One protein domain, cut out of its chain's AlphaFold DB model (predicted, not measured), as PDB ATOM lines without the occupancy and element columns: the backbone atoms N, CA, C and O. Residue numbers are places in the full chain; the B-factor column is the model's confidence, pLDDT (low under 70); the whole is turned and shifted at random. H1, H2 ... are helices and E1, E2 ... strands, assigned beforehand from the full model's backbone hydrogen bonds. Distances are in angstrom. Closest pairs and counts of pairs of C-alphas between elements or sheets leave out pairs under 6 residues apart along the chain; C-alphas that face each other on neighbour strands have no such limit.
ATOM      1  N   ILE A  13       5.379 -14.710  34.184       98.62
ATOM      2  CA  ILE A  13       4.685 -13.468  34.500       98.62
ATOM      3  C   ILE A  13       5.699 -12.328  34.417       98.62
ATOM      4  O   ILE A  13       6.697 -12.327  35.137       98.62
ATOM      5  N   TRP A  14       5.439 -11.360  33.553       98.62
ATOM      6  CA  TRP A  14       6.249 -10.159  33.396       98.62
ATOM      7  C   TRP A  14       5.586  -9.020  34.169       98.62
ATOM      8  O   TRP A  14       4.505  -8.594  33.785       98.62
ATOM      9  N   ASP A  15       6.193  -8.547  35.254       98.50
ATOM     10  CA  ASP A  15       5.767  -7.337  35.971       98.50
ATOM     11  C   ASP A  15       6.524  -6.151  35.358       98.50
ATOM     12  O   ASP A  15       7.709  -5.958  35.627       98.50
ATOM     13  N   LEU A  16       5.881  -5.431  34.440       98.06
ATOM     14  CA  LEU A  16       6.478  -4.387  33.605       98.06
ATOM     15  C   LEU A  16       6.156  -3.001  34.173       98.06
ATOM     16  O   LEU A  16       5.020  -2.736  34.567       98.06
ATOM     17  N   ALA A  17       7.157  -2.114  34.189       96.38
ATOM     18  CA  ALA A  17       7.123  -0.871  34.967       96.38
ATOM     19  C   ALA A  17       6.832  -1.146  36.458       96.38
ATOM     20  O   ALA A  17       5.989  -0.504  37.091       96.38
ATOM     21  N   CYS A  18       7.509  -2.162  37.002       96.44
ATOM     22  CA  CYS A  18       7.230  -2.732  38.323       96.44
ATOM     23  C   CYS A  18       7.600  -1.818  39.504       96.44
ATOM     24  O   CYS A  18       7.289  -2.127  40.663       96.44
ATOM     25  N   GLY A  19       8.310  -0.716  39.256       95.00
ATOM     26  CA  GLY A  19       8.834   0.197  40.259       95.00
ATOM     27  C   GLY A  19       9.701  -0.529  41.282       95.00
ATOM     28  O   GLY A  19      10.839  -0.913  41.026       95.00
ATOM     29  N   HIS A  20       9.162  -0.708  42.487       95.88
ATOM     30  CA  HIS A  20       9.851  -1.402  43.577       95.88
ATOM     31  C   HIS A  20       9.673  -2.932  43.562       95.88
ATOM     32  O   HIS A  20      10.202  -3.607  44.445       95.88
ATOM     33  N   GLY A  21       8.901  -3.486  42.621       96.25
ATOM     34  CA  GLY A  21       8.756  -4.928  42.388       96.25
ATOM     35  C   GLY A  21       8.063  -5.720  43.504       96.25
ATOM     36  O   GLY A  21       8.211  -6.938  43.580       96.25
ATOM     37  N   LEU A  22       7.300  -5.056  44.385       95.88
ATOM     38  CA  LEU A  22       6.540  -5.754  45.437       95.88
ATOM     39  C   LEU A  22       5.476  -6.672  44.834       95.88
ATOM     40  O   LEU A  22       5.268  -7.771  45.340       95.88
ATOM     41  N   LEU A  23       4.817  -6.232  43.758       96.31
ATOM     42  CA  LEU A  23       3.826  -7.046  43.068       96.31
ATOM     43  C   LEU A  23       4.462  -8.331  42.539       96.31
ATOM     44  O   LEU A  23       3.967  -9.410  42.855       96.31
ATOM     45  N   GLY A  24       5.566  -8.235  41.796       97.62
ATOM     46  CA  GLY A  24       6.292  -9.408  41.327       97.62
ATOM     47  C   GLY A  24       6.696 -10.362  42.455       97.62
ATOM     48  O   GLY A  24       6.498 -11.568  42.327       97.62
ATOM     49  N   ILE A  25       7.138  -9.852  43.612       96.50
ATOM     50  CA  ILE A  25       7.393 -10.686  44.802       96.50
ATOM     51  C   ILE A  25       6.114 -11.379  45.299       96.50
ATOM     52  O   ILE A  25       6.120 -12.583  45.560       96.50
ATOM     53  N   MET A  26       4.995 -10.660  45.406       95.69
ATOM     54  CA  MET A  26       3.714 -11.245  45.822       95.69
ATOM     55  C   MET A  26       3.215 -12.309  44.834       95.69
ATOM     56  O   MET A  26       2.698 -13.348  45.252       95.69
ATOM     57  N   LEU A  27       3.389 -12.081  43.530       97.12
ATOM     58  CA  LEU A  27       3.042 -13.033  42.475       97.12
ATOM     59  C   LEU A  27       3.931 -14.274  42.538       97.12
ATOM     60  O   LEU A  27       3.424 -15.391  42.446       97.12
ATOM     61  N   ALA A  28       5.227 -14.093  42.772       96.38
ATOM     62  CA  ALA A  28       6.186 -15.174  42.931       96.38
ATOM     63  C   ALA A  28       5.851 -16.073  44.129       96.38
ATOM     64  O   ALA A  28       5.861 -17.297  43.992       96.38
ATOM     65  N   CYS A  29       5.453 -15.474  45.258       93.94
ATOM     66  CA  CYS A  29       4.923 -16.185  46.425       93.94
ATOM     67  C   CYS A  29       3.628 -16.940  46.113       93.94
ATOM     68  O   CYS A  29       3.461 -18.096  46.495       93.94
ATOM     69  N   ARG A  30       2.680 -16.284  45.433       94.81
ATOM     70  CA  ARG A  30       1.362 -16.865  45.154       94.81
ATOM     71  C   ARG A  30       1.424 -17.999  44.130       94.81
ATOM     72  O   ARG A  30       0.579 -18.903  44.178       94.81
ATOM     73  N   PHE A  31       2.385 -17.935  43.211       95.00
ATOM     74  CA  PHE A  31       2.548 -18.840  42.080       95.00
ATOM     75  C   PHE A  31       3.979 -19.406  42.016       95.00
ATOM     76  O   PHE A  31       4.708 -19.149  41.058       95.00
ATOM     77  N   PRO A  32       4.377 -20.268  42.968       93.69
ATOM     78  CA  PRO A  32       5.755 -20.760  43.089       93.69
ATOM     79  C   PRO A  32       6.207 -21.684  41.946       93.69
ATOM     80  O   PRO A  32       7.341 -22.135  41.904       93.69
ATOM     81  N   ARG A  33       5.333 -22.021  40.996       93.19
ATOM     82  CA  ARG A  33       5.707 -22.794  39.798       93.19
ATOM     83  C   ARG A  33       5.872 -21.924  38.554       93.19
ATOM     84  O   ARG A  33       6.049 -22.466  37.470       93.19
ATOM     85  N   LYS A  34       5.719 -20.607  38.691       96.31
ATOM     86  CA  LYS A  34       5.766 -19.638  37.593       96.31
ATOM     87  C   LYS A  34       7.012 -18.796  37.730       96.31
ATOM     88  O   LYS A  34       7.354 -18.415  38.846       96.31
ATOM     89  N   ARG A  35       7.676 -18.514  36.614       98.00
ATOM     90  CA  ARG A  35       8.763 -17.534  36.597       98.00
ATOM     91  C   ARG A  35       8.149 -16.141  36.665       98.00
ATOM     92  O   ARG A  35       7.149 -15.893  35.998       98.00
ATOM     93  N   VAL A  36       8.734 -15.250  37.454       98.56
ATOM     94  CA  VAL A  36       8.323 -13.849  37.541       98.56
ATOM     95  C   VAL A  36       9.515 -12.960  37.217       98.56
ATOM     96  O   VAL A  36      10.578 -13.104  37.816       98.56
ATOM     97  N   VAL A  37       9.345 -12.053  36.264       98.50
ATOM     98  CA  VAL A  37      10.391 -11.115  35.849       98.50
ATOM     99  C   VAL A  37       9.878  -9.703  36.072       98.50
ATOM    100  O   VAL A  37       8.947  -9.264  35.400       98.50
ATOM    101  N   CYS A  38      10.471  -9.011  37.037       98.50
ATOM    102  CA  CYS A  38      10.204  -7.608  37.321       98.50
ATOM    103  C   CYS A  38      11.096  -6.745  36.430       98.50
ATOM    104  O   CYS A  38      12.315  -6.909  36.464       98.50
ATOM    105  N   VAL A  39      10.516  -5.831  35.656       98.12
ATOM    106  CA  VAL A  39      11.250  -4.925  34.767       98.12
ATOM    107  C   VAL A  39      10.885  -3.484  35.086       98.12
ATOM    108  O   VAL A  39       9.704  -3.135  35.166       98.12
ATOM    109  N   ASP A  40      11.891  -2.644  35.278       97.38
ATOM    110  CA  ASP A  40      11.747  -1.193  35.400       97.38
ATOM    111  C   ASP A  40      13.011  -0.509  34.876       97.38
ATOM    112  O   ASP A  40      14.068  -1.134  34.793       97.38
ATOM    113  N   LEU A  41      12.917   0.784  34.569       96.69
ATOM    114  CA  LEU A  41      14.048   1.558  34.055       96.69
ATOM    115  C   LEU A  41      15.175   1.709  35.081       96.69
ATOM    116  O   LEU A  41      16.314   1.942  34.690       96.69
ATOM    117  N   GLU A  42      14.857   1.606  36.371       95.50
ATOM    118  CA  GLU A  42      15.819   1.786  37.454       95.50
ATOM    119  C   GLU A  42      15.554   0.806  38.596       95.50
ATOM    120  O   GLU A  42      14.466   0.786  39.185       95.50
ATOM    121  N   ALA A  43      16.582   0.053  38.985       93.56
ATOM    122  CA  ALA A  43      16.524  -0.816  40.145       93.56
ATOM    123  C   ALA A  43      16.399  -0.026  41.453       93.56
ATOM    124  O   ALA A  43      17.296   0.704  41.875       93.56
ATOM    125  N   ARG A  44      15.294  -0.244  42.173       93.00
ATOM    126  CA  ARG A  44      15.054   0.401  43.473       93.00
ATOM    127  C   ARG A  44      15.533  -0.477  44.634       93.00
ATOM    128  O   ARG A  44      15.165  -1.655  44.683       93.00
ATOM    129  N   PRO A  45      16.212   0.083  45.660       95.69
ATOM    130  CA  PRO A  45      16.672  -0.676  46.833       95.69
ATOM    131  C   PRO A  45      15.571  -1.460  47.560       95.69
ATOM    132  O   PRO A  45      15.832  -2.486  48.187       95.69
ATOM    133  N   ALA A  46      14.326  -0.993  47.451       96.38
ATOM    134  CA  ALA A  46      13.156  -1.642  48.023       96.38
ATOM    135  C   ALA A  46      13.001  -3.105  47.567       96.38
ATOM    136  O   ALA A  46      12.706  -3.951  48.407       96.38
ATOM    137  N   PHE A  47      13.272  -3.434  46.297       96.56
ATOM    138  CA  PHE A  47      13.163  -4.815  45.813       96.56
ATOM    139  C   PHE A  47      14.102  -5.758  46.580       96.56
ATOM    140  O   PHE A  47      13.680  -6.799  47.087       96.56
ATOM    141  N   ALA A  48      15.367  -5.355  46.733       95.94
ATOM    142  CA  ALA A  48      16.358  -6.115  47.488       95.94
ATOM    143  C   ALA A  48      15.975  -6.229  48.972       95.94
ATOM    144  O   ALA A  48      16.104  -7.301  49.562       95.94
ATOM    145  N   ALA A  49      15.445  -5.155  49.567       96.56
ATOM    146  CA  ALA A  49      14.981  -5.161  50.952       96.56
ATOM    147  C   ALA A  49      13.806  -6.133  51.171       96.56
ATOM    148  O   ALA A  49      13.810  -6.887  52.148       96.56
ATOM    149  N   TYR A  50      12.830  -6.160  50.258       95.38
ATOM    150  CA  TYR A  50      11.720  -7.114  50.305       95.38
ATOM    151  C   TYR A  50      12.215  -8.551  50.160       95.38
ATOM    152  O   TYR A  50      11.860  -9.403  50.972       95.38
ATOM    153  N   ARG A  51      13.092  -8.818  49.187       94.62
ATOM    154  CA  ARG A  51      13.682 -10.147  48.998       94.62
ATOM    155  C   ARG A  51      14.429 -10.619  50.246       94.62
ATOM    156  O   ARG A  51      14.174 -11.720  50.718       94.62
ATOM    157  N   ALA A  52      15.266  -9.766  50.836       94.88
ATOM    158  CA  ALA A  52      15.992 -10.083  52.065       94.88
ATOM    159  C   ALA A  52      15.054 -10.341  53.258       94.88
ATOM    160  O   ALA A  52      15.344 -11.183  54.108       94.88
ATOM    161  N   ALA A  53      13.922  -9.637  53.348       94.56
ATOM    162  CA  ALA A  53      12.916  -9.911  54.372       94.56
ATOM    163  C   ALA A  53      12.280 -11.300  54.191       94.56
ATOM    164  O   ALA A  53      12.133 -12.034  55.168       94.56
ATOM    165  N   TRP A  54      11.976 -11.687  52.949       92.44
ATOM    166  CA  TRP A  54      11.474 -13.025  52.630       92.44
ATOM    167  C   TRP A  54      12.510 -14.122  52.856       92.44
ATOM    168  O   TRP A  54      12.157 -15.188  53.335       92.44
ATOM    169  N   GLU A  55      13.786 -13.875  52.578       91.75
ATOM    170  CA  GLU A  55      14.852 -14.841  52.869       91.75
ATOM    171  C   GLU A  55      15.003 -15.109  54.376       91.75
ATOM    172  O   GLU A  55      15.338 -16.225  54.764       91.75
ATOM    173  N   ARG A  56      14.727 -14.114  55.232       93.25
ATOM    174  CA  ARG A  56      14.787 -14.274  56.694       93.25
ATOM    175  C   ARG A  56      13.551 -14.937  57.292       93.25
ATOM    176  O   ARG A  56      13.686 -15.675  58.263       93.25
ATOM    177  N   CYS A  57      12.365 -14.611  56.779       91.12
ATOM    178  CA  CYS A  57      11.102 -14.907  57.465       91.12
ATOM    179  C   CYS A  57      10.047 -15.598  56.587       91.12
ATOM    180  O   CYS A  57       8.949 -15.859  57.069       91.12
ATOM    181  N   GLY A  58      10.322 -15.817  55.302       88.19
ATOM    182  CA  GLY A  58       9.365 -16.357  54.343       88.19
ATOM    183  C   GLY A  58       9.352 -17.882  54.302       88.19
ATOM    184  O   GLY A  58      10.375 -18.536  54.508       88.19
ATOM    185  N   ASP A  59       8.191 -18.442  53.972       88.62
ATOM    186  CA  ASP A  59       8.036 -19.880  53.788       88.62
ATOM    187  C   ASP A  59       8.778 -20.371  52.539       88.62
ATOM    188  O   ASP A  59       8.767 -19.743  51.472       88.62
ATOM    189  N   LEU A  60       9.390 -21.548  52.658       91.56
ATOM    190  CA  LEU A  60       9.972 -22.255  51.527       91.56
ATOM    191  C   LEU A  60       8.881 -22.992  50.759       91.56
ATOM    192  O   LEU A  60       8.131 -23.796  51.315       91.56
ATOM    193  N   SER A  61       8.835 -22.767  49.448       91.19
ATOM    194  CA  SER A  61       8.029 -23.620  48.580       91.19
ATOM    195  C   SER A  61       8.651 -25.020  48.488       91.19
ATOM    196  O   SER A  61       9.879 -25.147  48.513       91.19
ATOM    197  N   PRO A  62       7.844 -26.090  48.362       90.62
ATOM    198  CA  PRO A  62       8.365 -27.448  48.256       90.62
ATOM    199  C   PRO A  62       9.381 -27.596  47.117       90.62
ATOM    200  O   PRO A  62       9.080 -27.279  45.966       90.62
ATOM    201  N   GLY A  63      10.567 -28.114  47.444       89.94
ATOM    202  CA  GLY A  63      11.654 -28.340  46.486       89.94
ATOM    203  C   GLY A  63      12.557 -27.131  46.228       89.94
ATOM    204  O   GLY A  63      13.441 -27.229  45.384       89.94
ATOM    205  N   TRP A  64      12.360 -26.009  46.925       92.81
ATOM    206  CA  TRP A  64      13.250 -24.852  46.836       92.81
ATOM    207  C   TRP A  64      14.312 -24.862  47.927       92.81
ATOM    208  O   TRP A  64      14.052 -25.226  49.071       92.81
ATOM    209  N   GLU A  65      15.500 -24.376  47.579       91.62
ATOM    210  CA  GLU A  65      16.601 -24.189  48.536       91.62
ATOM    211  C   GLU A  65      16.513 -22.832  49.253       91.62
ATOM    212  O   GLU A  65      17.073 -22.657  50.332       91.62
ATOM    213  N   LYS A  66      15.837 -21.851  48.639       91.19
ATOM    214  CA  LYS A  66      15.674 -20.479  49.137       91.19
ATOM    215  C   LYS A  66      14.277 -19.949  48.805       91.19
ATOM    216  O   LYS A  66      13.712 -20.347  47.784       91.19
ATOM    217  N   PRO A  67      13.712 -19.034  49.608       92.88
ATOM    218  CA  PRO A  67      12.483 -18.348  49.232       92.88
ATOM    219  C   PRO A  67      12.691 -17.553  47.940       92.88
ATOM    220  O   PRO A  67      13.797 -17.095  47.655       92.88
ATOM    221  N   LEU A  68      11.616 -17.368  47.170       94.31
ATOM    222  CA  LEU A  68      11.597 -16.501  45.986       94.31
ATOM    223  C   LEU A  68      12.645 -16.850  44.903       94.31
ATOM    224  O   LEU A  68      13.163 -15.967  44.223       94.31
ATOM    225  N   GLN A  69      12.954 -18.138  44.697       95.25
ATOM    226  CA  GLN A  69      13.880 -18.577  43.635       95.25
ATOM    227  C   GLN A  69      13.372 -18.313  42.211       95.25
ATOM    228  O   GLN A  69      14.152 -18.337  41.263       95.25
ATOM    229  N   ASN A  70      12.073 -18.072  42.055       97.00
ATOM    230  CA  ASN A  70      11.404 -17.876  40.775       97.00
ATOM    231  C   ASN A  70      11.223 -16.406  40.371       97.00
ATOM    232  O   ASN A  70      10.587 -16.172  39.344       97.00
ATOM    233  N   VAL A  71      11.723 -15.439  41.150       97.56
ATOM    234  CA  VAL A  71      11.631 -14.010  40.818       97.56
ATOM    235  C   VAL A  71      12.997 -13.388  40.578       97.56
ATOM    236  O   VAL A  71      13.941 -13.568  41.352       97.56
ATOM    237  N   GLU A  72      13.080 -12.605  39.514       97.06
ATOM    238  CA  GLU A  72      14.236 -11.777  39.200       97.06
ATOM    239  C   GLU A  72      13.809 -10.335  38.939       97.06
ATOM    240  O   GLU A  72      12.665 -10.064  38.574       97.06
ATOM    241  N   TYR A  73      14.749  -9.416  39.136       98.06
ATOM    242  CA  TYR A  73      14.594  -8.018  38.767       98.06
ATOM    243  C   TYR A  73      15.570  -7.701  37.650       98.06
ATOM    244  O   TYR A  73      16.742  -8.079  37.725       98.06
ATOM    245  N   ARG A  74      15.087  -6.997  36.636       97.56
ATOM    246  CA  ARG A  74      15.858  -6.576  35.483       97.56
ATOM    247  C   ARG A  74      15.689  -5.078  35.300       97.56
ATOM    248  O   ARG A  74      14.584  -4.594  35.086       97.56
ATOM    249  N   GLU A  75      16.802  -4.367  35.364       97.75
ATOM    250  CA  GLU A  75      16.834  -2.974  34.945       97.75
ATOM    251  C   GLU A  75      16.814  -2.916  33.414       97.75
ATOM    252  O   GLU A  75      17.612  -3.587  32.753       97.75
ATOM    253  N   GLY A  76      15.871  -2.172  32.849       96.50
ATOM    254  CA  GLY A  76      15.715  -2.044  31.409       96.50
ATOM    255  C   GLY A  76      14.395  -1.408  30.994       96.50
ATOM    256  O   GLY A  76      13.448  -1.292  31.772       96.50
ATOM    257  N   ASP A  77      14.341  -1.004  29.730       94.94
ATOM    258  CA  ASP A  77      13.113  -0.521  29.111       94.94
ATOM    259  C   ASP A  77      12.160  -1.688  28.813       94.94
ATOM    260  O   ASP A  77      12.569  -2.726  28.284       94.94
ATOM    261  N   LEU A  78      10.875  -1.503  29.125       94.81
ATOM    262  CA  LEU A  78       9.834  -2.484  28.829       94.81
ATOM    263  C   LEU A  78       9.691  -2.714  27.321       94.81
ATOM    264  O   LEU A  78       9.408  -3.840  26.920       94.81
ATOM    265  N   LEU A  79       9.916  -1.693  26.482       95.50
ATOM    266  CA  LEU A  79       9.838  -1.864  25.027       95.50
ATOM    267  C   LEU A  79      10.928  -2.818  24.535       95.50
ATOM    268  O   LEU A  79      10.639  -3.717  23.749       95.50
ATOM    269  N   GLY A  80      12.134  -2.719  25.100       96.50
ATOM    270  CA  GLY A  80      13.240  -3.626  24.797       96.50
ATOM    271  C   GLY A  80      12.928  -5.098  25.092       96.50
ATOM    272  O   GLY A  80      13.410  -5.977  24.383       96.50
ATOM    273  N   VAL A  81      12.078  -5.384  26.088       96.94
ATOM    274  CA  VAL A  81      11.620  -6.752  26.412       96.94
ATOM    275  C   VAL A  81      10.701  -7.319  25.324       96.94
ATOM    276  O   VAL A  81      10.738  -8.516  25.034       96.94
ATOM    277  N   PHE A  82       9.876  -6.472  24.705       97.62
ATOM    278  CA  PHE A  82       9.031  -6.880  23.584       97.62
ATOM    279  C   PHE A  82       9.833  -6.977  22.281       97.62
ATOM    280  O   PHE A  82       9.694  -7.960  21.555       97.62
ATOM    281  N   GLU A  83      10.705  -6.005  22.004       96.75
ATOM    282  CA  GLU A  83      11.554  -5.965  20.805       96.75
ATOM    283  C   GLU A  83      12.545  -7.135  20.738       96.75
ATOM    284  O   GLU A  83      12.840  -7.634  19.651       96.75
ATOM    285  N   SER A  84      13.024  -7.623  21.888       96.56
ATOM    286  CA  SER A  84      13.899  -8.800  21.960       96.56
ATOM    287  C   SER A  84      13.178 -10.123  21.664       96.56
ATOM    288  O   SER A  84      13.835 -11.148  21.466       96.56
ATOM    289  N   GLY A  85      11.839 -10.128  21.636       95.81
ATOM    290  CA  GLY A  85      11.031 -11.336  21.460       95.81
ATOM    291  C   GLY A  85      11.058 -12.279  22.668       95.81
ATOM    292  O   GLY A  85      10.789 -13.475  22.530       95.81
ATOM    293  N   GLU A  86      11.415 -11.776  23.854       96.81
ATOM    294  CA  GLU A  86      11.447 -12.582  25.079       96.81
ATOM    295  C   GLU A  86      10.053 -12.974  25.569       96.81
ATOM    296  O   GLU A  86       9.890 -14.078  26.097       96.81
ATOM    297  N   VAL A  87       9.064 -12.098  25.369       97.88
ATOM    298  CA  VAL A  87       7.657 -12.373  25.681       97.88
ATOM    299  C   VAL A  87       7.086 -13.325  24.639       97.88
ATOM    300  O   VAL A  87       7.153 -13.064  23.437       97.88
ATOM    301  N   LYS A  88       6.497 -14.429  25.100       96.25
ATOM    302  CA  LYS A  88       6.005 -15.505  24.231       96.25
ATOM    303  C   LYS A  88       4.511 -15.767  24.411       96.25
ATOM    304  O   LYS A  88       3.940 -15.451  25.460       96.25
ATOM    305  N   PRO A  89       3.866 -16.440  23.441       94.81
ATOM    306  CA  PRO A  89       2.548 -17.012  23.666       94.81
ATOM    307  C   PRO A  89       2.568 -17.929  24.894       94.81
ATOM    308  O   PRO A  89       3.394 -18.834  24.980       94.81
ATOM    309  N   GLY A  90       1.645 -17.706  25.829       92.06
ATOM    310  CA  GLY A  90       1.642 -18.397  27.125       92.06
ATOM    311  C   GLY A  90       2.281 -17.598  28.263       92.06
ATOM    312  O   GLY A  90       2.204 -18.030  29.406       92.06
ATOM    313  N   ASP A  91       2.828 -16.414  28.006       97.25
ATOM    314  CA  ASP A  91       3.199 -15.486  29.073       97.25
ATOM    315  C   ASP A  91       2.012 -14.604  29.509       97.25
ATOM    316  O   ASP A  91       0.966 -14.511  28.847       97.25
ATOM    317  N   CYS A  92       2.173 -13.955  30.662       98.00
ATOM    318  CA  CYS A  92       1.259 -12.939  31.173       98.00
ATOM    319  C   CYS A  92       2.021 -11.654  31.500       98.00
ATOM    320  O   CYS A  92       2.896 -11.657  32.363       98.00
ATOM    321  N   CYS A  93       1.674 -10.557  30.834       98.50
ATOM    322  CA  CYS A  93       2.247  -9.240  31.076       98.50
ATOM    323  C   CYS A  93       1.356  -8.445  32.030       98.50
ATOM    324  O   CYS A  93       0.172  -8.227  31.778       98.50
ATOM    325  N   VAL A  94       1.925  -7.998  33.137       98.31
ATOM    326  CA  VAL A  94       1.240  -7.255  34.185       98.31
ATOM    327  C   VAL A  94       1.866  -5.877  34.296       98.31
ATOM    328  O   VAL A  94       3.083  -5.757  34.281       98.31
ATOM    329  N   ALA A  95       1.043  -4.841  34.426       97.31
ATOM    330  CA  ALA A  95       1.517  -3.502  34.763       97.31
ATOM    331  C   ALA A  95       0.508  -2.829  35.690       97.31
ATOM    332  O   ALA A  95      -0.599  -2.465  35.282       97.31
ATOM    333  N   LEU A  96       0.855  -2.698  36.970       95.50
ATOM    334  CA  LEU A  96      -0.009  -2.033  37.943       95.50
ATOM    335  C   LEU A  96       0.541  -0.662  38.276       95.50
ATOM    336  O   LEU A  96       1.733  -0.505  38.512       95.50
ATOM    337  N   HIS A  97      -0.339   0.335  38.320       91.12
ATOM    338  CA  HIS A  97       0.051   1.715  38.591       91.12
ATOM    339  C   HIS A  97       1.062   2.310  37.606       91.12
ATOM    340  O   HIS A  97       1.607   3.381  37.874       91.12
ATOM    341  N   ALA A  98       1.254   1.681  36.448       87.12
ATOM    342  CA  ALA A  98       2.060   2.246  35.386       87.12
ATOM    343  C   ALA A  98       1.393   3.515  34.820       87.12
ATOM    344  O   ALA A  98       0.168   3.695  34.901       87.12
ATOM    345  N   CYS A  99       2.192   4.409  34.233       84.56
ATOM    346  CA  CYS A  99       1.654   5.534  33.469       84.56
ATOM    347  C   CYS A  99       0.838   5.026  32.264       84.56
ATOM    348  O   CYS A  99       0.806   3.830  31.961       84.56
ATOM    349  N   ASN A 100       0.103   5.906  31.584       75.12
ATOM    350  CA  ASN A 100      -0.809   5.435  30.531       75.12
ATOM    351  C   ASN A 100      -0.080   4.923  29.316       75.12
ATOM    352  O   ASN A 100      -0.556   3.989  28.686       75.12
ATOM    353  N   GLU A 101       1.018   5.589  28.987       88.56
ATOM    354  CA  GLU A 101       1.896   5.246  27.892       88.56
ATOM    355  C   GLU A 101       2.441   3.838  28.148       88.56
ATOM    356  O   GLU A 101       2.180   2.948  27.353       88.56
ATOM    357  N   ALA A 102       2.980   3.578  29.344       92.62
ATOM    358  CA  ALA A 102       3.439   2.244  29.722       92.62
ATOM    359  C   ALA A 102       2.320   1.186  29.717       92.62
ATOM    360  O   ALA A 102       2.536   0.087  29.223       92.62
ATOM    361  N   ASN A 103       1.110   1.479  30.214       94.25
ATOM    362  CA  ASN A 103       0.010   0.501  30.137       94.25
ATOM    363  C   ASN A 103      -0.404   0.201  28.695       94.25
ATOM    364  O   ASN A 103      -0.681  -0.955  28.387       94.25
ATOM    365  N   ARG A 104      -0.458   1.213  27.818       94.81
ATOM    366  CA  ARG A 104      -0.680   0.993  26.384       94.81
ATOM    367  C   ARG A 104       0.413   0.088  25.836       94.81
ATOM    368  O   ARG A 104       0.090  -0.938  25.253       94.81
ATOM    369  N   ASP A 105       1.669   0.456  26.049       96.06
ATOM    370  CA  ASP A 105       2.818  -0.229  25.466       96.06
ATOM    371  C   ASP A 105       2.876  -1.698  25.933       96.06
ATOM    372  O   ASP A 105       3.130  -2.601  25.139       96.06
ATOM    373  N   VAL A 106       2.517  -1.969  27.193       97.81
ATOM    374  CA  VAL A 106       2.373  -3.329  27.737       97.81
ATOM    375  C   VAL A 106       1.245  -4.107  27.062       97.81
ATOM    376  O   VAL A 106       1.430  -5.273  26.716       97.81
ATOM    377  N   VAL A 107       0.073  -3.495  26.876       97.62
ATOM    378  CA  VAL A 107      -1.071  -4.162  26.236       97.62
ATOM    379  C   VAL A 107      -0.797  -4.425  24.758       97.62
ATOM    380  O   VAL A 107      -1.063  -5.527  24.277       97.62
ATOM    381  N   GLU A 108      -0.252  -3.450  24.035       97.31
ATOM    382  CA  GLU A 108       0.102  -3.582  22.622       97.31
ATOM    383  C   GLU A 108       1.211  -4.620  22.423       97.31
ATOM    384  O   GLU A 108       1.051  -5.528  21.604       97.31
ATOM    385  N   GLY A 109       2.277  -4.557  23.225       97.94
ATOM    386  CA  GLY A 109       3.371  -5.527  23.204       97.94
ATOM    387  C   GLY A 109       2.896  -6.947  23.512       97.94
ATOM    388  O   GLY A 109       3.194  -7.879  22.763       97.94
ATOM    389  N   ALA A 110       2.068  -7.123  24.548       97.88
ATOM    390  CA  ALA A 110       1.494  -8.424  24.887       97.88
ATOM    391  C   ALA A 110       0.584  -8.963  23.773       97.88
ATOM    392  O   ALA A 110       0.690 -10.136  23.408       97.88
ATOM    393  N   ARG A 111      -0.276  -8.115  23.185       97.12
ATOM    394  CA  ARG A 111      -1.131  -8.493  22.045       97.12
ATOM    395  C   ARG A 111      -0.287  -8.927  20.846       97.12
ATOM    396  O   ARG A 111      -0.600  -9.952  20.245       97.12
ATOM    397  N   HIS A 112       0.781  -8.196  20.527       97.06
ATOM    398  CA  HIS A 112       1.680  -8.534  19.422       97.06
ATOM    399  C   HIS A 112       2.405  -9.869  19.652       97.06
ATOM    400  O   HIS A 112       2.494 -10.691  18.743       97.06
ATOM    401  N   ALA A 113       2.840 -10.129  20.888       96.50
ATOM    402  CA  ALA A 113       3.482 -11.380  21.288       96.50
ATOM    403  C   ALA A 113       2.507 -12.569  21.455       96.50
ATOM    404  O   ALA A 113       2.936 -13.695  21.710       96.50
ATOM    405  N   GLY A 114       1.189 -12.348  21.352       95.06
ATOM    406  CA  GLY A 114       0.174 -13.369  21.630       95.06
ATOM    407  C   GLY A 114       0.107 -13.793  23.106       95.06
ATOM    408  O   GLY A 114      -0.351 -14.901  23.412       95.06
ATOM    409  N   ALA A 115       0.580 -12.933  24.007       96.56
ATOM    410  CA  ALA A 115       0.555 -13.109  25.451       96.56
ATOM    411  C   ALA A 115      -0.740 -12.551  26.067       96.56
ATOM    412  O   ALA A 115      -1.447 -11.722  25.486       96.56
ATOM    413  N   SER A 116      -1.051 -13.021  27.272       97.50
ATOM    414  CA  SER A 116      -2.124 -12.441  28.086       97.50
ATOM    415  C   SER A 116      -1.641 -11.178  28.794       97.50
ATOM    416  O   SER A 116      -0.439 -10.995  28.984       97.50
ATOM    417  N   TRP A 117      -2.564 -10.305  29.192       98.06
ATOM    418  CA  TRP A 117      -2.213  -9.077  29.897       98.06
ATOM    419  C   TRP A 117      -3.184  -8.739  31.027       98.06
ATOM    420  O   TRP A 117      -4.370  -9.071  30.965       98.06
ATOM    421  N   ALA A 118      -2.675  -8.058  32.054       97.88
ATOM    422  CA  ALA A 118      -3.457  -7.498  33.150       97.88
ATOM    423  C   ALA A 118      -2.876  -6.148  33.594       97.88
ATOM    424  O   ALA A 118      -1.765  -6.072  34.110       97.88
ATOM    425  N   VAL A 119      -3.635  -5.074  33.423       97.69
ATOM    426  CA  VAL A 119      -3.178  -3.713  33.700       97.69
ATOM    427  C   VAL A 119      -4.089  -2.980  34.673       97.69
ATOM    428  O   VAL A 119      -5.309  -3.155  34.673       97.69
ATOM    429  N   MET A 120      -3.495  -2.132  35.504       96.50
ATOM    430  CA  MET A 120      -4.211  -1.182  36.353       96.50
ATOM    431  C   MET A 120      -3.726   0.226  36.009       96.50
ATOM    432  O   MET A 120      -2.746   0.707  36.593       96.50
ATOM    433  N   PRO A 121      -4.397   0.903  35.066       93.00
ATOM    434  CA  PRO A 121      -4.034   2.263  34.717       93.00
ATOM    435  C   PRO A 121      -4.303   3.201  35.898       93.00
ATOM    436  O   PRO A 121      -5.328   3.080  36.566       93.00
ATOM    437  N   CYS A 122      -3.396   4.140  36.181       86.25
ATOM    438  CA  CYS A 122      -3.530   5.056  37.324       86.25
ATOM    439  C   CYS A 122      -3.648   6.541  36.940       86.25
ATOM    440  O   CYS A 122      -4.241   7.314  37.698       86.25
ATOM    441  N   CYS A 123      -3.150   6.931  35.760       83.81
ATOM    442  CA  CYS A 123      -2.958   8.331  35.364       83.81
ATOM    443  C   CYS A 123      -3.632   8.707  34.032       83.81
ATOM    444  O   CYS A 123      -3.077   9.519  33.299       83.81
ATOM    445  N   ILE A 124      -4.805   8.146  33.705       85.75
ATOM    446  CA  ILE A 124      -5.394   8.163  32.346       85.75
ATOM    447  C   ILE A 124      -5.575   9.572  31.762       85.75
ATOM    448  O   ILE A 124      -6.298  10.408  32.299       85.75
ATOM    449  N   ARG A 125      -4.906   9.832  30.632       86.81
ATOM    450  CA  ARG A 125      -4.975  11.072  29.857       86.81
ATOM    451  C   ARG A 125      -6.168  10.970  28.922       86.81
ATOM    452  O   ARG A 125      -6.196  10.103  28.056       86.81
ATOM    453  N   THR A 126      -7.117  11.890  29.072       87.12
ATOM    454  CA  THR A 126      -8.340  11.943  28.257       87.12
ATOM    455  C   THR A 126      -8.041  11.887  26.760       87.12
ATOM    456  O   THR A 126      -8.605  11.052  26.067       87.12
ATOM    457  N   ALA A 127      -7.087  12.697  26.289       87.06
ATOM    458  CA  ALA A 127      -6.759  12.818  24.870       87.06
ATOM    459  C   ALA A 127      -6.260  11.520  24.208       87.06
ATOM    460  O   ALA A 127      -6.294  11.425  22.989       87.06
ATOM    461  N   LEU A 128      -5.798  10.531  24.984       84.31
ATOM    462  CA  LEU A 128      -5.340   9.252  24.433       84.31
ATOM    463  C   LEU A 128      -6.490   8.296  24.096       84.31
ATOM    464  O   LEU A 128      -6.336   7.471  23.206       84.31
ATOM    465  N   TYR A 129      -7.612   8.393  24.813       87.56
ATOM    466  CA  TYR A 129      -8.702   7.407  24.750       87.56
ATOM    467  C   TYR A 129     -10.036   8.013  24.318       87.56
ATOM    468  O   TYR A 129     -10.917   7.308  23.846       87.56
ATOM    469  N   LEU A 130     -10.199   9.323  24.502       89.88
ATOM    470  CA  LEU A 130     -11.386  10.088  24.145       89.88
ATOM    471  C   LEU A 130     -10.950  11.453  23.566       89.88
ATOM    472  O   LEU A 130     -11.189  12.484  24.202       89.88
ATOM    473  N   PRO A 131     -10.258  11.482  22.407       89.94
ATOM    474  CA  PRO A 131      -9.665  12.705  21.849       89.94
ATOM    475  C   PRO A 131     -10.704  13.786  21.526       89.94
ATOM    476  O   PRO A 131     -10.434  14.968  21.723       89.94
ATOM    477  N   ASP A 132     -11.908  13.375  21.126       91.94
ATOM    478  CA  ASP A 132     -13.008  14.271  20.749       91.94
ATOM    479  C   ASP A 132     -13.983  14.553  21.908       91.94
ATOM    480  O   ASP A 132     -15.081  15.070  21.703       91.94
ATOM    481  N   CYS A 133     -13.615  14.196  23.145       91.38
ATOM    482  CA  CYS A 133     -14.469  14.353  24.320       91.38
ATOM    483  C   CYS A 133     -13.881  15.342  25.332       91.38
ATOM    484  O   CYS A 133     -12.846  15.094  25.959       91.38
ATOM    485  N   GLY A 134     -14.599  16.441  25.563       90.12
ATOM    486  CA  GLY A 134     -14.361  17.319  26.703       90.12
ATOM    487  C   GLY A 134     -14.876  16.682  27.994       90.12
ATOM    488  O   GLY A 134     -16.077  16.491  28.160       90.12
ATOM    489  N   LEU A 135     -13.973  16.358  28.924       90.38
ATOM    490  CA  LEU A 135     -14.349  15.926  30.272       90.38
ATOM    491  C   LEU A 135     -14.301  17.118  31.227       90.38
ATOM    492  O   LEU A 135     -13.229  17.491  31.707       90.38
ATOM    493  N   GLU A 136     -15.465  17.686  31.524       92.69
ATOM    494  CA  GLU A 136     -15.598  18.869  32.375       92.69
ATOM    495  C   GLU A 136     -16.220  18.527  33.732       92.69
ATOM    496  O   GLU A 136     -17.142  17.721  33.822       92.69
ATOM    497  N   GLN A 137     -15.693  19.140  34.799       92.50
ATOM    498  CA  GLN A 137     -16.229  19.093  36.172       92.50
ATOM    499  C   GLN A 137     -16.477  17.688  36.765       92.50
ATOM    500  O   GLN A 137     -17.158  17.546  37.779       92.50
ATOM    501  N   LEU A 138     -15.889  16.636  36.187       93.12
ATOM    502  CA  LEU A 138     -15.995  15.285  36.728       93.12
ATOM    503  C   LEU A 138     -15.115  15.118  37.977       93.12
ATOM    504  O   LEU A 138     -13.913  15.406  37.917       93.12
ATOM    505  N   PRO A 139     -15.656  14.567  39.080       94.19
ATOM    506  CA  PRO A 139     -14.843  14.123  40.206       94.19
ATOM    507  C   PRO A 139     -13.744  13.153  39.753       94.19
ATOM    508  O   PRO A 139     -13.946  12.375  38.817       94.19
ATOM    509  N   SER A 140     -12.594  13.163  40.440       90.69
ATOM    510  CA  SER A 140     -11.419  12.353  40.061       90.69
ATOM    511  C   SER A 140     -11.762  10.874  39.859       90.69
ATOM    512  O   SER A 140     -11.313  10.269  38.888       90.69
ATOM    513  N   ASP A 141     -12.606  10.318  40.727       91.75
ATOM    514  CA  ASP A 141     -13.031   8.923  40.655       91.75
ATOM    515  C   ASP A 141     -13.929   8.640  39.452       91.75
ATOM    516  O   ASP A 141     -13.681   7.687  38.722       91.75
ATOM    517  N   SER A 142     -14.942   9.472  39.203       94.06
ATOM    518  CA  SER A 142     -15.822   9.320  38.038       94.06
ATOM    519  C   SER A 142     -15.034   9.443  36.737       94.06
ATOM    520  O   SER A 142     -15.204   8.629  35.832       94.06
ATOM    521  N   ARG A 143     -14.113  10.414  36.674       93.31
ATOM    522  CA  ARG A 143     -13.193  10.585  35.546       93.31
ATOM    523  C   ARG A 143     -12.321   9.347  35.355       93.31
ATOM    524  O   ARG A 143     -12.179   8.875  34.233       93.31
ATOM    525  N   TYR A 144     -11.755   8.814  36.435       93.50
ATOM    526  CA  TYR A 144     -10.941   7.604  36.390       93.50
ATOM    527  C   TYR A 144     -11.733   6.398  35.872       93.50
ATOM    528  O   TYR A 144     -11.269   5.723  34.959       93.50
ATOM    529  N   MET A 145     -12.934   6.153  36.401       94.31
ATOM    530  CA  MET A 145     -13.771   5.018  36.000       94.31
ATOM    531  C   MET A 145     -14.189   5.110  34.529       94.31
ATOM    532  O   MET A 145     -14.111   4.113  33.815       94.31
ATOM    533  N   LEU A 146     -14.575   6.304  34.063       95.44
ATOM    534  CA  LEU A 146     -14.909   6.546  32.659       95.44
ATOM    535  C   LEU A 146     -13.717   6.238  31.746       95.44
ATOM    536  O   LEU A 146     -13.855   5.518  30.762       95.44
ATOM    537  N   LEU A 147     -12.540   6.754  32.094       94.75
ATOM    538  CA  LEU A 147     -11.335   6.570  31.297       94.75
ATOM    539  C   LEU A 147     -10.800   5.132  31.346       94.75
ATOM    540  O   LEU A 147     -10.309   4.641  30.335       94.75
ATOM    541  N   ALA A 148     -10.930   4.434  32.476       95.31
ATOM    542  CA  ALA A 148     -10.612   3.011  32.572       95.31
ATOM    543  C   ALA A 148     -11.571   2.173  31.713       95.31
ATOM    544  O   ALA A 148     -11.141   1.228  31.058       95.31
ATOM    545  N   GLY A 149     -12.852   2.553  31.659       95.81
ATOM    546  CA  GLY A 149     -13.827   1.967  30.741       95.81
ATOM    547  C   GLY A 149     -13.462   2.198  29.273       95.81
ATOM    548  O   GLY A 149     -13.465   1.246  28.498       95.81
ATOM    549  N   ALA A 150     -13.080   3.426  28.906       95.75
ATOM    550  CA  ALA A 150     -12.623   3.755  27.553       95.75
ATOM    551  C   ALA A 150     -11.365   2.960  27.162       95.75
ATOM    552  O   ALA A 150     -11.338   2.347  26.098       95.75
ATOM    553  N   PHE A 151     -10.369   2.884  28.053       95.50
ATOM    554  CA  PHE A 151      -9.181   2.042  27.875       95.50
ATOM    555  C   PHE A 151      -9.572   0.574  27.659       95.50
ATOM    556  O   PHE A 151      -9.117  -0.065  26.715       95.50
ATOM    557  N   GLY A 152     -10.431   0.033  28.530       96.06
ATOM    558  CA  GLY A 152     -10.876  -1.355  28.451       96.06
ATOM    559  C   GLY A 152     -11.612  -1.664  27.148       96.06
ATOM    560  O   GLY A 152     -11.367  -2.709  26.556       96.06
ATOM    561  N   GLY A 153     -12.458  -0.742  26.680       96.31
ATOM    562  CA  GLY A 153     -13.142  -0.852  25.392       96.31
ATOM    563  C   GLY A 153     -12.181  -0.812  24.205       96.31
ATOM    564  O   GLY A 153     -12.291  -1.647  23.317       96.31
ATOM    565  N   GLN A 154     -11.202   0.097  24.212       95.19
ATOM    566  CA  GLN A 154     -10.221   0.229  23.127       95.19
ATOM    567  C   GLN A 154      -9.361  -1.028  22.933       95.19
ATOM    568  O   GLN A 154      -8.989  -1.341  21.804       95.19
ATOM    569  N   TYR A 155      -9.033  -1.741  24.014       95.62
ATOM    570  CA  TYR A 155      -8.180  -2.932  23.952       95.62
ATOM    571  C   TYR A 155      -8.925  -4.257  24.129       95.62
ATOM    572  O   TYR A 155      -8.272  -5.278  24.359       95.62
ATOM    573  N   ASP A 156     -10.253  -4.268  24.008       95.31
ATOM    574  CA  ASP A 156     -11.081  -5.473  24.127       95.31
ATOM    575  C   ASP A 156     -10.840  -6.236  25.445       95.31
ATOM    576  O   ASP A 156     -10.648  -7.456  25.460       95.31
ATOM    577  N   ALA A 157     -10.801  -5.518  26.573       96.94
ATOM    578  CA  ALA A 157     -10.627  -6.131  27.885       96.94
ATOM    579  C   ALA A 157     -11.707  -7.204  28.120       96.94
ATOM    580  O   ALA A 157     -12.903  -6.923  28.160       96.94
ATOM    581  N   GLN A 158     -11.271  -8.445  28.317       96.50
ATOM    582  CA  GLN A 158     -12.148  -9.595  28.547       96.50
ATOM    583  C   GLN A 158     -12.550  -9.718  30.022       96.50
ATOM    584  O   GLN A 158     -13.538 -10.375  30.353       96.50
ATOM    585  N   ILE A 159     -11.772  -9.111  30.922       96.12
ATOM    586  CA  ILE A 159     -12.024  -9.091  32.360       96.12
ATOM    587  C   ILE A 159     -11.856  -7.666  32.881       96.12
ATOM    588  O   ILE A 159     -10.837  -7.021  32.652       96.12
ATOM    589  N   VAL A 160     -12.837  -7.223  33.669       96.81
ATOM    590  CA  VAL A 160     -12.770  -6.003  34.478       96.81
ATOM    591  C   VAL A 160     -13.021  -6.390  35.931       96.81
ATOM    592  O   VAL A 160     -14.010  -7.060  36.242       96.81
ATOM    593  N   ARG A 161     -12.116  -6.014  36.835       96.44
ATOM    594  CA  ARG A 161     -12.218  -6.313  38.270       96.44
ATOM    595  C   ARG A 161     -11.892  -5.092  39.110       96.44
ATOM    596  O   ARG A 161     -11.029  -4.299  38.761       96.44
ATOM    597  N   SER A 162     -12.567  -4.983  40.250       95.19
ATOM    598  CA  SER A 162     -12.229  -4.016  41.290       95.19
ATOM    599  C   SER A 162     -11.373  -4.663  42.376       95.19
ATOM    600  O   SER A 162     -11.701  -5.753  42.847       95.19
ATOM    601  N   ILE A 163     -10.344  -3.956  42.825       92.88
ATOM    602  CA  ILE A 163      -9.580  -4.243  44.041       92.88
ATOM    603  C   ILE A 163     -10.133  -3.389  45.192       92.88
ATOM    604  O   ILE A 163     -10.694  -2.314  44.972       92.88
ATOM    605  N   ASP A 164     -10.022  -3.872  46.429       94.62
ATOM    606  CA  ASP A 164     -10.434  -3.114  47.611       94.62
ATOM    607  C   ASP A 164      -9.710  -1.757  47.676       94.62
ATOM    608  O   ASP A 164      -8.486  -1.672  47.538       94.62
ATOM    609  N   ARG A 165     -10.468  -0.682  47.914       92.94
ATOM    610  CA  ARG A 165      -9.941   0.690  47.929       92.94
ATOM    611  C   ARG A 165      -8.967   0.974  49.073       92.94
ATOM    612  O   ARG A 165      -8.215   1.938  48.996       92.94
ATOM    613  N   ARG A 166      -8.949   0.137  50.113       94.81
ATOM    614  CA  ARG A 166      -7.945   0.200  51.186       94.81
ATOM    615  C   ARG A 166      -6.559  -0.224  50.705       94.81
ATOM    616  O   ARG A 166      -5.574   0.137  51.333       94.81
ATOM    617  N   ILE A 167      -6.491  -0.985  49.610       91.06
ATOM    618  CA  ILE A 167      -5.236  -1.382  48.966       91.06
ATOM    619  C   ILE A 167      -4.784  -0.277  48.011       91.06
ATOM    620  O   ILE A 167      -3.608   0.070  47.983       91.06
ATOM    621  N   THR A 168      -5.711   0.281  47.225       91.62
ATOM    622  CA  THR A 168      -5.378   1.298  46.226       91.62
ATOM    623  C   THR A 168      -6.538   2.235  45.881       91.62
ATOM    624  O   THR A 168      -7.686   1.820  45.732       91.62
ATOM    625  N   ALA A 169      -6.224   3.515  45.662       91.00
ATOM    626  CA  ALA A 169      -7.184   4.526  45.208       91.00
ATOM    627  C   ALA A 169      -7.567   4.394  43.718       91.00
ATOM    628  O   ALA A 169      -8.496   5.061  43.256       91.00
ATOM    629  N   ARG A 170      -6.867   3.548  42.947       92.50
ATOM    630  CA  ARG A 170      -7.154   3.268  41.528       92.50
ATOM    631  C   ARG A 170      -7.504   1.788  41.360       92.50
ATOM    632  O   ARG A 170      -6.680   1.016  40.901       92.50
ATOM    633  N   PRO A 171      -8.704   1.362  41.788       94.88
ATOM    634  CA  PRO A 171      -8.987  -0.051  42.022       94.88
ATOM    635  C   PRO A 171      -9.302  -0.874  40.770       94.88
ATOM    636  O   PRO A 171      -9.622  -2.047  40.924       94.88
ATOM    637  N   ILE A 172      -9.295  -0.309  39.562       96.62
ATOM    638  CA  ILE A 172      -9.764  -1.030  38.375       96.62
ATOM    639  C   ILE A 172      -8.609  -1.752  37.692       96.62
ATOM    640  O   ILE A 172      -7.691  -1.130  37.163       96.62
ATOM    641  N   LEU A 173      -8.703  -3.078  37.694       97.12
ATOM    642  CA  LEU A 173      -7.862  -3.991  36.938       97.12
ATOM    643  C   LEU A 173      -8.596  -4.400  35.657       97.12
ATOM    644  O   LEU A 173      -9.747  -4.845  35.706       97.12
ATOM    645  N   LEU A 174      -7.912  -4.283  34.528       97.50
ATOM    646  CA  LEU A 174      -8.376  -4.679  33.202       97.50
ATOM    647  C   LEU A 174      -7.474  -5.805  32.700       97.50
ATOM    648  O   LEU A 174      -6.262  -5.726  32.870       97.50
ATOM    649  N   ALA A 175      -8.032  -6.845  32.093       97.75
ATOM    650  CA  ALA A 175      -7.248  -7.959  31.567       97.75
ATOM    651  C   ALA A 175      -7.808  -8.493  30.247       97.75
ATOM    652  O   ALA A 175      -9.020  -8.470  30.017       97.75
ATOM    653  N   GLY A 176      -6.919  -9.012  29.404       96.88
ATOM    654  CA  GLY A 176      -7.230  -9.538  28.078       96.88
ATOM    655  C   GLY A 176      -6.137 -10.466  27.542       96.88
ATOM    656  O   GLY A 176      -5.254 -10.905  28.281       96.88
ATOM    657  N   GLY A 177      -6.221 -10.823  26.257       94.44
ATOM    658  CA  GLY A 177      -5.343 -11.832  25.644       94.44
ATOM    659  C   GLY A 177      -5.594 -13.257  26.161       94.44
ATOM    660  O   GLY A 177      -4.767 -14.152  25.997       94.44
TER     661      GLY A 177
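Overview. This is residues 13 to 177 of the 218 residues of the protein "Hypothetical protein" of Tetraselmis chuii (UniProt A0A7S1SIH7). A twisted sheet of seven strands makes the middle of this domain, with H1 over one face and H4 and H6 over the other, in three layers; H2 packs on H1, H3 on H4 and H5 on H6. The printed part has 165 residues, with named elements in the order E1 H1 E2 H2 E3 H3 E4 H4 E5 H5 H6 E6 E7, class mixed, helices and strands. The sheet, of order E3 E2 E1 E4 E5 E7 E6, is mixed. The whole is compact, with a radius of gyration of the C-alphas of 16.7 A, and elongated, spanning 56 by 36 by 28 A.

Along the chain. Find C-alpha 13 at (4.685, -13.468, 34.500), where E1, residues 13 to 16, begins. The other strands are E2, residues 35 to 40 and 16.7 A long, E3, 71 to 75, E4, 92 to 96, E5, 116 to 120, E6, 159 to 162, and E7, 172 to 176, ending at C-alpha 176 (-7.230, -9.538, 28.078). The helices are H1, 22 to 30, H2, 45 to 57 and 18.6 A long, H3, 78 to 83, H4, 100 to 112 and 18.0 A, H5, 126 to 129, and H6, 140 to 154 and 20.9 A, starting at (-11.419, 12.353, 40.061).

Arrangement. Start at E1, parallel to E2 (N 15 to O 37, 2.8 A) and to E4 (N 16 to O 94, 2.8 A). E2 is parallel to edge strand E3 (N 74 to O 38, 2.8 A), and E4 to E5 (N 93 to O 116, 2.8 A). E7 is antiparallel to E5 (N 119 to O 174, 2.8 A) and forms a hairpin with edge strand E6 (N 173 to O 161, 2.8 A). H1 runs along the strands over E2 and E1, height 8.2 A; on the opposite face H4 lies over E4 and E5 at 8.7 A, and H6 over E7 at 9.4 A. H1 touches H2 at C-alphas 22 and 47, 6.7 A; H3 touches H4 at 82 and 109, 5.8 A; H5, not on the sheet, touches H6 at 129 and 150, 6.0 A. H2 and H3 only graze the sheet. E1, H1, E2; E2, H2, E3; and E4, H4, E5 are strand-helix-strand units, parallel neighbour strands joined through a helix; E3, H3, E4 and E5, H5 H6, E6 are split ones, with strands between; each crossover is right-handed. Every O i to N i+4 pair is within hydrogen-bond range in H1, H2, H3, H4 and H6; H5 is too short for one.

Size, cuts and confidence. The C-alphas farthest apart, of Gly 63 and Glu 136, are 56.3 A apart. The one long link is H2 to E3, residues 58 to 70. The printed part has no cut; its mean pLDDT is 94.5, and no printed residue is under 70.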